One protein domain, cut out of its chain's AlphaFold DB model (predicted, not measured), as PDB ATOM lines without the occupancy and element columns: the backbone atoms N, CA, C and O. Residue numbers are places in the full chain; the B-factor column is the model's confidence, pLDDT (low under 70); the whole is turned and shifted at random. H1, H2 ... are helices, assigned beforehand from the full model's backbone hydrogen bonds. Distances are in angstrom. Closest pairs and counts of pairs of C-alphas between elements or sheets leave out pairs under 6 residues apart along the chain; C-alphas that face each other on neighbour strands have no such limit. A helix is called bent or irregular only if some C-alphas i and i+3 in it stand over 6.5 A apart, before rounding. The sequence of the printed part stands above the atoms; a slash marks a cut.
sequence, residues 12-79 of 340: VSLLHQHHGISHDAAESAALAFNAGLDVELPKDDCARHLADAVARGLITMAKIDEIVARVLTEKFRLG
ATOM      1  N   VAL A  12      -6.498  -1.395 -42.605       96.69
ATOM      2  CA  VAL A  12      -5.774  -1.022 -43.832       96.69
ATOM      3  C   VAL A  12      -4.257  -1.130 -43.650       96.69
ATOM      4  O   VAL A  12      -3.575  -1.652 -44.530       96.69
ATOM      5  N   SER A  13      -3.700  -0.699 -42.515       95.06
ATOM      6  CA  SER A  13      -2.252  -0.772 -42.277       95.06
ATOM      7  C   SER A  13      -1.766  -2.210 -42.071       95.06
ATOM      8  O   SER A  13      -0.684  -2.568 -42.545       95.06
ATOM      9  N   LEU A  14      -2.588  -3.079 -41.475       94.50
ATOM     10  CA  LEU A  14      -2.278  -4.500 -41.305       94.50
ATOM     11  C   LEU A  14      -2.030  -5.232 -42.634       94.50
ATOM     12  O   LEU A  14      -1.303  -6.228 -42.638       94.50
ATOM     13  N   LEU A  15      -2.546  -4.726 -43.764       96.62
ATOM     14  CA  LEU A  15      -2.302  -5.303 -45.093       96.62
ATOM     15  C   LEU A  15      -0.804  -5.407 -45.422       96.62
ATOM     16  O   LEU A  15      -0.367  -6.461 -45.891       96.62
ATOM     17  N   HIS A  16      -0.018  -4.367 -45.120       95.88
ATOM     18  CA  HIS A  16       1.436  -4.372 -45.334       95.88
ATOM     19  C   HIS A  16       2.226  -4.722 -44.069       95.88
ATOM     20  O   HIS A  16       3.309  -5.292 -44.165       95.88
ATOM     21  N   GLN A  17       1.708  -4.403 -42.879       94.00
ATOM     22  CA  GLN A  17       2.447  -4.615 -41.629       94.00
ATOM     23  C   GLN A  17       2.406  -6.062 -41.133       94.00
ATOM     24  O   GLN A  17       3.344  -6.498 -40.465       94.00
ATOM     25  N   HIS A  18       1.333  -6.803 -41.429       92.25
ATOM     26  CA  HIS A  18       1.116  -8.128 -40.849       92.25
ATOM     27  C   HIS A  18       0.718  -9.192 -41.874       92.25
ATOM     28  O   HIS A  18       1.281 -10.285 -41.874       92.25
ATOM     29  N   HIS A  19      -0.223  -8.888 -42.767       94.88
ATOM     30  CA  HIS A  19      -0.750  -9.872 -43.715       94.88
ATOM     31  C   HIS A  19       0.160 -10.107 -44.927       94.88
ATOM     32  O   HIS A  19       0.045 -11.148 -45.572       94.88
ATOM     33  N   GLY A  20       1.057  -9.166 -45.240       93.94
ATOM     34  CA  GLY A  20       1.980  -9.274 -46.373       93.94
ATOM     35  C   GLY A  20       1.285  -9.253 -47.738       93.94
ATOM     36  O   GLY A  20       1.753  -9.902 -48.671       93.94
ATOM     37  N   ILE A  21       0.151  -8.552 -47.845       96.00
ATOM     38  CA  ILE A  21      -0.672  -8.463 -49.066       96.00
ATOM     39  C   ILE A  21      -0.290  -7.244 -49.924       96.00
ATOM     40  O   ILE A  21      -0.509  -7.249 -51.133       96.00
ATOM     41  N   SER A  22       0.307  -6.219 -49.319       97.19
ATOM     42  CA  SER A  22       0.794  -4.994 -49.966       97.19
ATOM     43  C   SER A  22       2.190  -4.634 -49.449       97.19
ATOM     44  O   SER A  22       2.601  -5.079 -48.376       97.19
ATOM     45  N   HIS A  23       2.941  -3.834 -50.207       96.69
ATOM     46  CA  HIS A  23       4.326  -3.486 -49.873       96.69
ATOM     47  C   HIS A  23       4.428  -2.279 -48.931       96.69
ATOM     48  O   HIS A  23       5.383  -2.178 -48.163       96.69
ATOM     49  N   ASP A  24       3.474  -1.348 -49.001       97.75
ATOM     50  CA  ASP A  24       3.504  -0.090 -48.253       97.75
ATOM     51  C   ASP A  24       2.097   0.489 -47.995       97.75
ATOM     52  O   ASP A  24       1.075  -0.073 -48.405       97.75
ATOM     53  N   ALA A  25       2.037   1.623 -47.293       97.69
ATOM     54  CA  ALA A  25       0.792   2.295 -46.924       97.69
ATOM     55  C   ALA A  25      -0.020   2.802 -48.134       97.69
ATOM     56  O   ALA A  25      -1.248   2.726 -48.113       97.69
ATOM     57  N   ALA A  26       0.633   3.274 -49.202       98.44
ATOM     58  CA  ALA A  26      -0.059   3.781 -50.388       98.44
ATOM     59  C   ALA A  26      -0.711   2.640 -51.179       98.44
ATOM     60  O   ALA A  26      -1.865   2.751 -51.596       98.44
ATOM     61  N   GLU A  27      -0.007   1.520 -51.340       98.44
ATOM     62  CA  GLU A  27      -0.572   0.319 -51.956       98.44
ATOM     63  C   GLU A  27      -1.683  -0.292 -51.095       98.44
ATOM     64  O   GLU A  27      -2.713  -0.691 -51.634       98.44
ATOM     65  N   SER A  28      -1.527  -0.290 -49.767       98.38
ATOM     66  CA  SER A  28      -2.573  -0.740 -48.836       98.38
ATOM     67  C   SER A  28      -3.852   0.086 -48.972       98.38
ATOM     68  O   SER A  28      -4.937  -0.478 -49.120       98.38
ATOM     69  N   ALA A  29      -3.728   1.421 -48.993       98.12
ATOM     70  CA  ALA A  29      -4.857   2.319 -49.221       98.12
ATOM     71  C   ALA A  29      -5.506   2.044 -50.581       98.12
ATOM     72  O   ALA A  29      -6.710   1.802 -50.657       98.12
ATOM     73  N   ALA A  30      -4.714   2.031 -51.657       98.50
ATOM     74  CA  ALA A  30      -5.223   1.791 -53.001       98.50
ATOM     75  C   ALA A  30      -5.988   0.467 -53.097       98.50
ATOM     76  O   ALA A  30      -7.082   0.429 -53.656       98.50
ATOM     77  N   LEU A  31      -5.434  -0.610 -52.534       98.44
ATOM     78  CA  LEU A  31      -6.056  -1.927 -52.536       98.44
ATOM     79  C   LEU A  31      -7.404  -1.906 -51.802       98.44
ATOM     80  O   LEU A  31      -8.410  -2.329 -52.370       98.44
ATOM     81  N   ALA A  32      -7.440  -1.367 -50.581       98.19
ATOM     82  CA  ALA A  32      -8.645  -1.332 -49.757       98.19
ATOM     83  C   ALA A  32      -9.762  -0.469 -50.376       98.19
ATOM     84  O   ALA A  32     -10.902  -0.919 -50.504       98.19
ATOM     85  N   PHE A  33      -9.441   0.748 -50.825       98.31
ATOM     86  CA  PHE A  33     -10.420   1.667 -51.416       98.31
ATOM     87  C   PHE A  33     -10.926   1.191 -52.787       98.31
ATOM     88  O   PHE A  33     -12.115   1.318 -53.087       98.31
ATOM     89  N   ASN A  34     -10.077   0.570 -53.616       98.50
ATOM     90  CA  ASN A  34     -10.549  -0.057 -54.856       98.50
ATOM     91  C   ASN A  34     -11.469  -1.261 -54.589       98.50
ATOM     92  O   ASN A  34     -12.381  -1.499 -55.380       98.50
ATOM     93  N   ALA A  35     -11.259  -1.991 -53.488       97.88
ATOM     94  CA  ALA A  35     -12.106  -3.113 -53.080       97.88
ATOM     95  C   ALA A  35     -13.488  -2.685 -52.544       97.88
ATOM     96  O   ALA A  35     -14.359  -3.535 -52.375       97.88
ATOM     97  N   GLY A  36     -13.707  -1.383 -52.323       96.94
ATOM     98  CA  GLY A  36     -14.996  -0.822 -51.914       96.94
ATOM     99  C   GLY A  36     -15.027  -0.241 -50.502       96.94
ATOM    100  O   GLY A  36     -16.103   0.122 -50.048       96.94
ATOM    101  N   LEU A  37     -13.886  -0.136 -49.815       97.69
ATOM    102  CA  LEU A  37     -13.807   0.596 -48.551       97.69
ATOM    103  C   LEU A  37     -14.171   2.078 -48.757       97.69
ATOM    104  O   LEU A  37     -13.806   2.658 -49.779       97.69
ATOM    105  N   ASP A  38     -14.834   2.694 -47.776       97.81
ATOM    106  CA  ASP A  38     -15.147   4.129 -47.781       97.81
ATOM    107  C   ASP A  38     -14.378   4.916 -46.718       97.81
ATOM    108  O   ASP A  38     -13.945   6.040 -46.974       97.81
ATOM    109  N   VAL A  39     -14.208   4.342 -45.524       97.19
ATOM    110  CA  VAL A  39     -13.611   5.030 -44.370       97.19
ATOM    111  C   VAL A  39     -12.561   4.143 -43.708       97.19
ATOM    112  O   VAL A  39     -12.843   3.007 -43.336       97.19
ATOM    113  N   GLU A  40     -11.354   4.678 -43.535       96.19
ATOM    114  CA  GLU A  40     -10.312   4.078 -42.697       96.19
ATOM    115  C   GLU A  40     -10.525   4.476 -41.227       96.19
ATOM    116  O   GLU A  40     -10.854   5.629 -40.941       96.19
ATOM    117  N   LEU A  41     -10.339   3.525 -40.303       93.44
ATOM    118  CA  LEU A  41     -10.373   3.766 -38.861       93.44
ATOM    119  C   LEU A  41      -9.076   3.331 -38.166       93.44
ATOM    120  O   LEU A  41      -8.383   2.421 -38.626       93.44
ATOM    121  N   PRO A  42      -8.777   3.933 -36.999       86.00
ATOM    122  CA  PRO A  42      -9.470   5.098 -36.421       86.00
ATOM    123  C   PRO A  42      -9.032   6.437 -37.009       86.00
ATOM    124  O   PRO A  42      -9.591   7.478 -36.666       86.00
ATOM    125  N   LYS A  43      -7.986   6.423 -37.834       86.62
ATOM    126  CA  LYS A  43      -7.358   7.602 -38.427       86.62
ATOM    127  C   LYS A  43      -7.084   7.343 -39.907       86.62
ATOM    128  O   LYS A  43      -7.566   6.382 -40.487       86.62
ATOM    129  N   ASP A  44      -6.303   8.222 -40.508       92.00
ATOM    130  CA  ASP A  44      -5.931   8.245 -41.917       92.00
ATOM    131  C   ASP A  44      -4.526   7.668 -42.168       92.00
ATOM    132  O   ASP A  44      -3.772   8.221 -42.970       92.00
ATOM    133  N   ASP A  45      -4.127   6.611 -41.452       91.75
ATOM    134  CA  ASP A  45      -2.747   6.106 -41.467       91.75
ATOM    135  C   ASP A  45      -2.269   5.696 -42.861       91.75
ATOM    136  O   ASP A  45      -1.139   6.017 -43.233       91.75
ATOM    137  N   CYS A  46      -3.130   5.065 -43.659       96.88
ATOM    138  CA  CYS A  46      -2.856   4.756 -45.057       96.88
ATOM    139  C   CYS A  46      -3.501   5.774 -46.008       96.88
ATOM    140  O   CYS A  46      -2.901   6.139 -47.020       96.88
ATOM    141  N   ALA A  47      -4.695   6.285 -45.697       96.50
ATOM    142  CA  ALA A  47      -5.452   7.203 -46.544       96.50
ATOM    143  C   ALA A  47      -4.711   8.522 -46.806       96.50
ATOM    144  O   ALA A  47      -4.813   9.070 -47.907       96.50
ATOM    145  N   ARG A  48      -3.875   8.996 -45.868       97.25
ATOM    146  CA  ARG A  48      -2.997  10.161 -46.093       97.25
ATOM    147  C   ARG A  48      -1.996   9.968 -47.242       97.25
ATOM    148  O   ARG A  48      -1.449  10.946 -47.747       97.25
ATOM    149  N   HIS A  49      -1.781   8.728 -47.686       98.00
ATOM    150  CA  HIS A  49      -0.912   8.363 -48.807       98.00
ATOM    151  C   HIS A  49      -1.657   8.174 -50.144       98.00
ATOM    152  O   HIS A  49      -1.038   7.792 -51.137       98.00
ATOM    153  N   LEU A  50      -2.956   8.492 -50.231       97.75
ATOM    154  CA  LEU A  50      -3.726   8.369 -51.479       97.75
ATOM    155  C   LEU A  50      -3.150   9.195 -52.639       97.75
ATOM    156  O   LEU A  50      -3.227   8.768 -53.787       97.75
ATOM    157  N   ALA A  51      -2.522  10.341 -52.363       98.12
ATOM    158  CA  ALA A  51      -1.855  11.126 -53.403       98.12
ATOM    159  C   ALA A  51      -0.687  10.359 -54.059       98.12
ATOM    160  O   ALA A  51      -0.539  10.406 -55.281       98.12
ATOM    161  N   ASP A  52       0.100   9.616 -53.271       98.62
ATOM    162  CA  ASP A  52       1.162   8.741 -53.790       98.62
ATOM    163  C   ASP A  52       0.567   7.573 -54.584       98.62
ATOM    164  O   ASP A  52       1.000   7.280 -55.698       98.62
ATOM    165  N   ALA A  53      -0.503   6.962 -54.069       98.50
ATOM    166  CA  ALA A  53      -1.215   5.897 -54.767       98.50
ATOM    167  C   ALA A  53      -1.747   6.339 -56.144       98.50
ATOM    168  O   ALA A  53      -1.631   5.592 -57.118       98.50
ATOM    169  N   VAL A  54      -2.288   7.558 -56.249       98.62
ATOM    170  CA  VAL A  54      -2.726   8.147 -57.525       98.62
ATOM    171  C   VAL A  54      -1.533   8.395 -58.449       98.62
ATOM    172  O   VAL A  54      -1.585   8.017 -59.618       98.62
ATOM    173  N   ALA A  55      -0.440   8.974 -57.940       98.62
ATOM    174  CA  ALA A  55       0.770   9.225 -58.727       98.62
ATOM    175  C   ALA A  55       1.394   7.930 -59.282       98.62
ATOM    176  O   ALA A  55       1.917   7.918 -60.396       98.62
ATOM    177  N   ARG A  56       1.282   6.827 -58.532       98.56
ATOM    178  CA  ARG A  56       1.715   5.476 -58.925       98.56
ATOM    179  C   ARG A  56       0.709   4.737 -59.813       98.56
ATOM    180  O   ARG A  56       1.001   3.628 -60.253       98.56
ATOM    181  N   GLY A  57      -0.463   5.315 -60.081       98.44
ATOM    182  CA  GLY A  57      -1.515   4.693 -60.889       98.44
ATOM    183  C   GLY A  57      -2.217   3.509 -60.213       98.44
ATOM    184  O   GLY A  57      -2.839   2.704 -60.901       98.44
ATOM    185  N   LEU A  58      -2.120   3.390 -58.885       98.69
ATOM    186  CA  LEU A  58      -2.724   2.303 -58.107       98.69
ATOM    187  C   LEU A  58      -4.213   2.547 -57.821       98.69
ATOM    188  O   LEU A  58      -4.975   1.606 -57.616       98.69
ATOM    189  N   ILE A  59      -4.648   3.808 -57.823       98.69
ATOM    190  CA  ILE A  59      -6.049   4.219 -57.684       98.69
ATOM    191  C   ILE A  59      -6.318   5.443 -58.563       98.69
ATOM    192  O   ILE A  59      -5.417   6.228 -58.853       98.69
ATOM    193  N   THR A  60      -7.560   5.604 -59.020       98.69
ATOM    194  CA  THR A  60      -7.955   6.724 -59.885       98.69
ATOM    195  C   THR A  60      -8.657   7.826 -59.095       98.69
ATOM    196  O   THR A  60      -9.364   7.548 -58.128       98.69
ATOM    197  N   MET A  61      -8.545   9.076 -59.557       98.50
ATOM    198  CA  MET A  61      -9.333  10.186 -59.001       98.50
ATOM    199  C   MET A  61     -10.840   9.929 -59.089       98.50
ATOM    200  O   MET A  61     -11.555  10.222 -58.144       98.50
ATOM    201  N   ALA A  62     -11.314   9.288 -60.164       98.56
ATOM    202  CA  ALA A  62     -12.725   8.929 -60.302       98.56
ATOM    203  C   ALA A  62     -13.201   7.975 -59.191       98.56
ATOM    204  O   ALA A  62     -14.310   8.128 -58.691       98.56
ATOM    205  N   LYS A  63     -12.359   7.017 -58.770       98.50
ATOM    206  CA  LYS A  63     -12.666   6.140 -57.629       98.50
ATOM    207  C   LYS A  63     -12.723   6.931 -56.318       98.50
ATOM    208  O   LYS A  63     -13.605   6.679 -55.505       98.50
ATOM    209  N   ILE A  64     -11.821   7.891 -56.121       98.38
ATOM    210  CA  ILE A  64     -11.830   8.761 -54.936       98.38
ATOM    211  C   ILE A  64     -13.096   9.629 -54.910       98.38
ATOM    212  O   ILE A  64     -13.768   9.675 -53.884       98.38
ATOM    213  N   ASP A  65     -13.470  10.249 -56.032       98.56
ATOM    214  CA  ASP A  65     -14.696  11.051 -56.149       98.56
ATOM    215  C   ASP A  65     -15.946  10.217 -55.834       98.56
ATOM    216  O   ASP A  65     -16.846  10.679 -55.135       98.56
ATOM    217  N   GLU A  66     -15.983   8.965 -56.297       98.00
ATOM    218  CA  GLU A  66     -17.050   8.003 -56.004       98.00
ATOM    219  C   GLU A  66     -17.183   7.730 -54.492       98.00
ATOM    220  O   GLU A  66     -18.293   7.754 -53.955       98.00
ATOM    221  N   ILE A  67     -16.059   7.516 -53.797       98.00
ATOM    222  CA  ILE A  67     -16.009   7.285 -52.341       98.00
ATOM    223  C   ILE A  67     -16.454   8.537 -51.578       98.00
ATOM    224  O   ILE A  67     -17.334   8.477 -50.716       98.00
ATOM    225  N   VAL A  68     -15.892   9.698 -51.925       98.00
ATOM    226  CA  VAL A  68     -16.229  10.979 -51.290       98.00
ATOM    227  C   VAL A  68     -17.708  11.309 -51.487       98.00
ATOM    228  O   VAL A  68     -18.366  11.741 -50.541       98.00
ATOM    229  N   ALA A  69     -18.261  11.060 -52.677       98.12
ATOM    230  CA  ALA A  69     -19.677  11.264 -52.951       98.12
ATOM    231  C   ALA A  69     -20.570  10.416 -52.033       98.12
ATOM    232  O   ALA A  69     -21.564  10.941 -51.527       98.12
ATOM    233  N   ARG A  70     -20.217   9.151 -51.751       98.06
ATOM    234  CA  ARG A  70     -20.961   8.311 -50.792       98.06
ATOM    235  C   ARG A  70     -20.899   8.869 -49.373       98.06
ATOM    236  O   ARG A  70     -21.942   9.049 -48.748       98.06
ATOM    237  N   VAL A  71     -19.707   9.224 -48.891       98.00
ATOM    238  CA  VAL A  71     -19.532   9.799 -47.544       98.00
ATOM    239  C   VAL A  71     -20.320  11.103 -47.391       98.00
ATOM    240  O   VAL A  71     -21.008  11.302 -46.389       98.00
ATOM    241  N   LEU A  72     -20.256  11.997 -48.381       98.31
ATOM    242  CA  LEU A  72     -21.013  13.249 -48.362       98.31
ATOM    243  C   LEU A  72     -22.521  13.007 -48.453       98.31
ATOM    244  O   LEU A  72     -23.275  13.687 -47.763       98.31
ATOM    245  N   THR A  73     -22.957  12.025 -49.246       97.75
ATOM    246  CA  THR A  73     -24.372  11.638 -49.341       97.75
ATOM    247  C   THR A  73     -24.925  11.248 -47.974       97.75
ATOM    248  O   THR A  73     -25.977  11.757 -47.595       97.75
ATOM    249  N   GLU A  74     -24.205  10.439 -47.190       97.69
ATOM    250  CA  GLU A  74     -24.640  10.102 -45.828       97.69
ATOM    251  C   GLU A  74     -24.647  11.314 -44.891       97.69
ATOM    252  O   GLU A  74     -25.592  11.496 -44.127       97.69
ATOM    253  N   LYS A  75     -23.658  12.210 -44.988       97.75
ATOM    254  CA  LYS A  75     -23.651  13.449 -44.188       97.75
ATOM    255  C   LYS A  75     -24.844  14.360 -44.502       97.75
ATOM    256  O   LYS A  75     -25.406  14.948 -43.581       97.75
ATOM    257  N   PHE A  76     -25.252  14.449 -45.771       97.88
ATOM    258  CA  PHE A  76     -26.478  15.149 -46.169       97.88
ATOM    259  C   PHE A  76     -27.739  14.423 -45.686       97.88
ATOM    260  O   PHE A  76     -28.642  15.072 -45.170       97.88
ATOM    261  N   ARG A  77     -27.804  13.088 -45.802       96.38
ATOM    262  CA  ARG A  77     -28.939  12.286 -45.300       96.38
ATOM    263  C   ARG A  77     -29.159  12.469 -43.799       96.38
ATOM    264  O   ARG A  77     -30.303  12.528 -43.362       96.38
ATOM    265  N   LEU A  78     -28.076  12.592 -43.033       96.50
ATOM    266  CA  LEU A  78     -28.102  12.846 -41.591       96.50
ATOM    267  C   LEU A  78     -28.395  14.314 -41.223       96.50
ATOM    268  O   LEU A  78     -28.523  14.616 -40.041       96.50
ATOM    269  N   GLY A  79     -28.482  15.231 -42.196       97.31
ATOM    270  CA  GLY A  79     -28.717  16.659 -41.946       97.31
ATOM    271  C   GLY A  79     -27.549  17.375 -41.261       97.31
ATOM    272  O   GLY A  79     -27.735  18.447 -40.687       97.31
TER     273      GLY A  79
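This is residues 12 to 79 of the 340 residues of the protein "Beta-glucosidase" of Escherichia coli (UniProt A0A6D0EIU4). A small cluster of helices has one long helix reaching away from it: H2 and H3 cross nearly at right angles in the cluster, the very short H1 sits beside H2 at the end far from the long helix's tip, and H4 starts near the last residue of H2 and runs outward. The end of H4 and the two residues after it, residues 72 to 79, stick out from the body, and the long loop of residues 35 to 46 winds from the end of H2 to the start of H3. The printed part has 68 residues with four named helices, in the order H1, H2, H3, H4 along the chain, and no named strand; its class is all helix. The whole is compact by its radius of gyration of the C-alphas, 12.4 A, yet elongated in outline, spanning 40 by 24 by 18 A along its three main axes.

Going along from Val 12, H1, residues 14 to 17, comes first, and it only just touches H2, residues 25 to 34, with 3 pairs of C-alphas within 8 A. The closest C-alphas of the two are those of Leu 15 and Ser 28, 5.9 A apart. H2 is the hub, touching three other helices. It touches H3, residues 47 to 55, with 14 pairs of C-alphas within 8 A. The closest C-alphas of H2 and H3 are those of Ala 26 and His 49, 4.9 A apart, and the two lines stand about perpendicular, at 87 degrees. H2 also only just touches H4, residues 61 to 77, with 3 pairs of C-alphas within 8 A, and H4 does this with residues 63 to 67 alone. The closest C-alphas there are those of Asn 34 and Lys 63, 7.1 A apart. H2 and H4 run the same way at a steep tilt of 66 degrees. H3 and H4 are close but not clearly touching, the closest C-alphas being those of Val 54 and Met 61, 7.1 A apart. They run opposite ways at a shallow tilt of 33 degrees, only just short of steep. H1 is apart from H3 and from H4. In H2 and H4 every pair of O of residue i and N of residue i+4 is within hydrogen-bond range, in H3 3 of 5 such pairs are, and H1 is too short for such a pair.

H1, four residues from Leu 14 to Gln 17, begins at C-alpha 14, (-2.278, -4.500, -41.305). H2 runs from Ala 25 to Asn 34 and measures 14.0 A from first to last C-alpha, ending at (-10.549, -0.057, -54.856). H3, Ala 47 to Ala 55, measures 13.8 A; it is irregular, with C-alphas 48 and 51 standing 7.5 A apart, and its line is a rough one. H4, Met 61 to Arg 77, is the longest helix, with 17 residues and 24.0 A from C-alpha 61 at (-9.333, 10.186, -59.001) to C-alpha 77 at (-28.939, 12.286, -45.300).

The two C-alphas farthest apart are those of Gly 20 and Gly 79, at 40.4 A, while the first and last printed C-alphas, those of Val 12 and Gly 79, are 29.0 A apart. Residues 72 to 79, of which 72 to 77 belong to H4, stand free. The body without them has 60 residues, spans 31 by 25 by 17 A and has a radius of gyration of 10.6 A. The printed part has no cut. The link from H1 to H2 is short, with 7 residues; that from H2 to H3 is long, with 12; and that from H3 to H4 is tight, with 5. The mean pLDDT of the printed part is 96.9, and no printed residue is under 70.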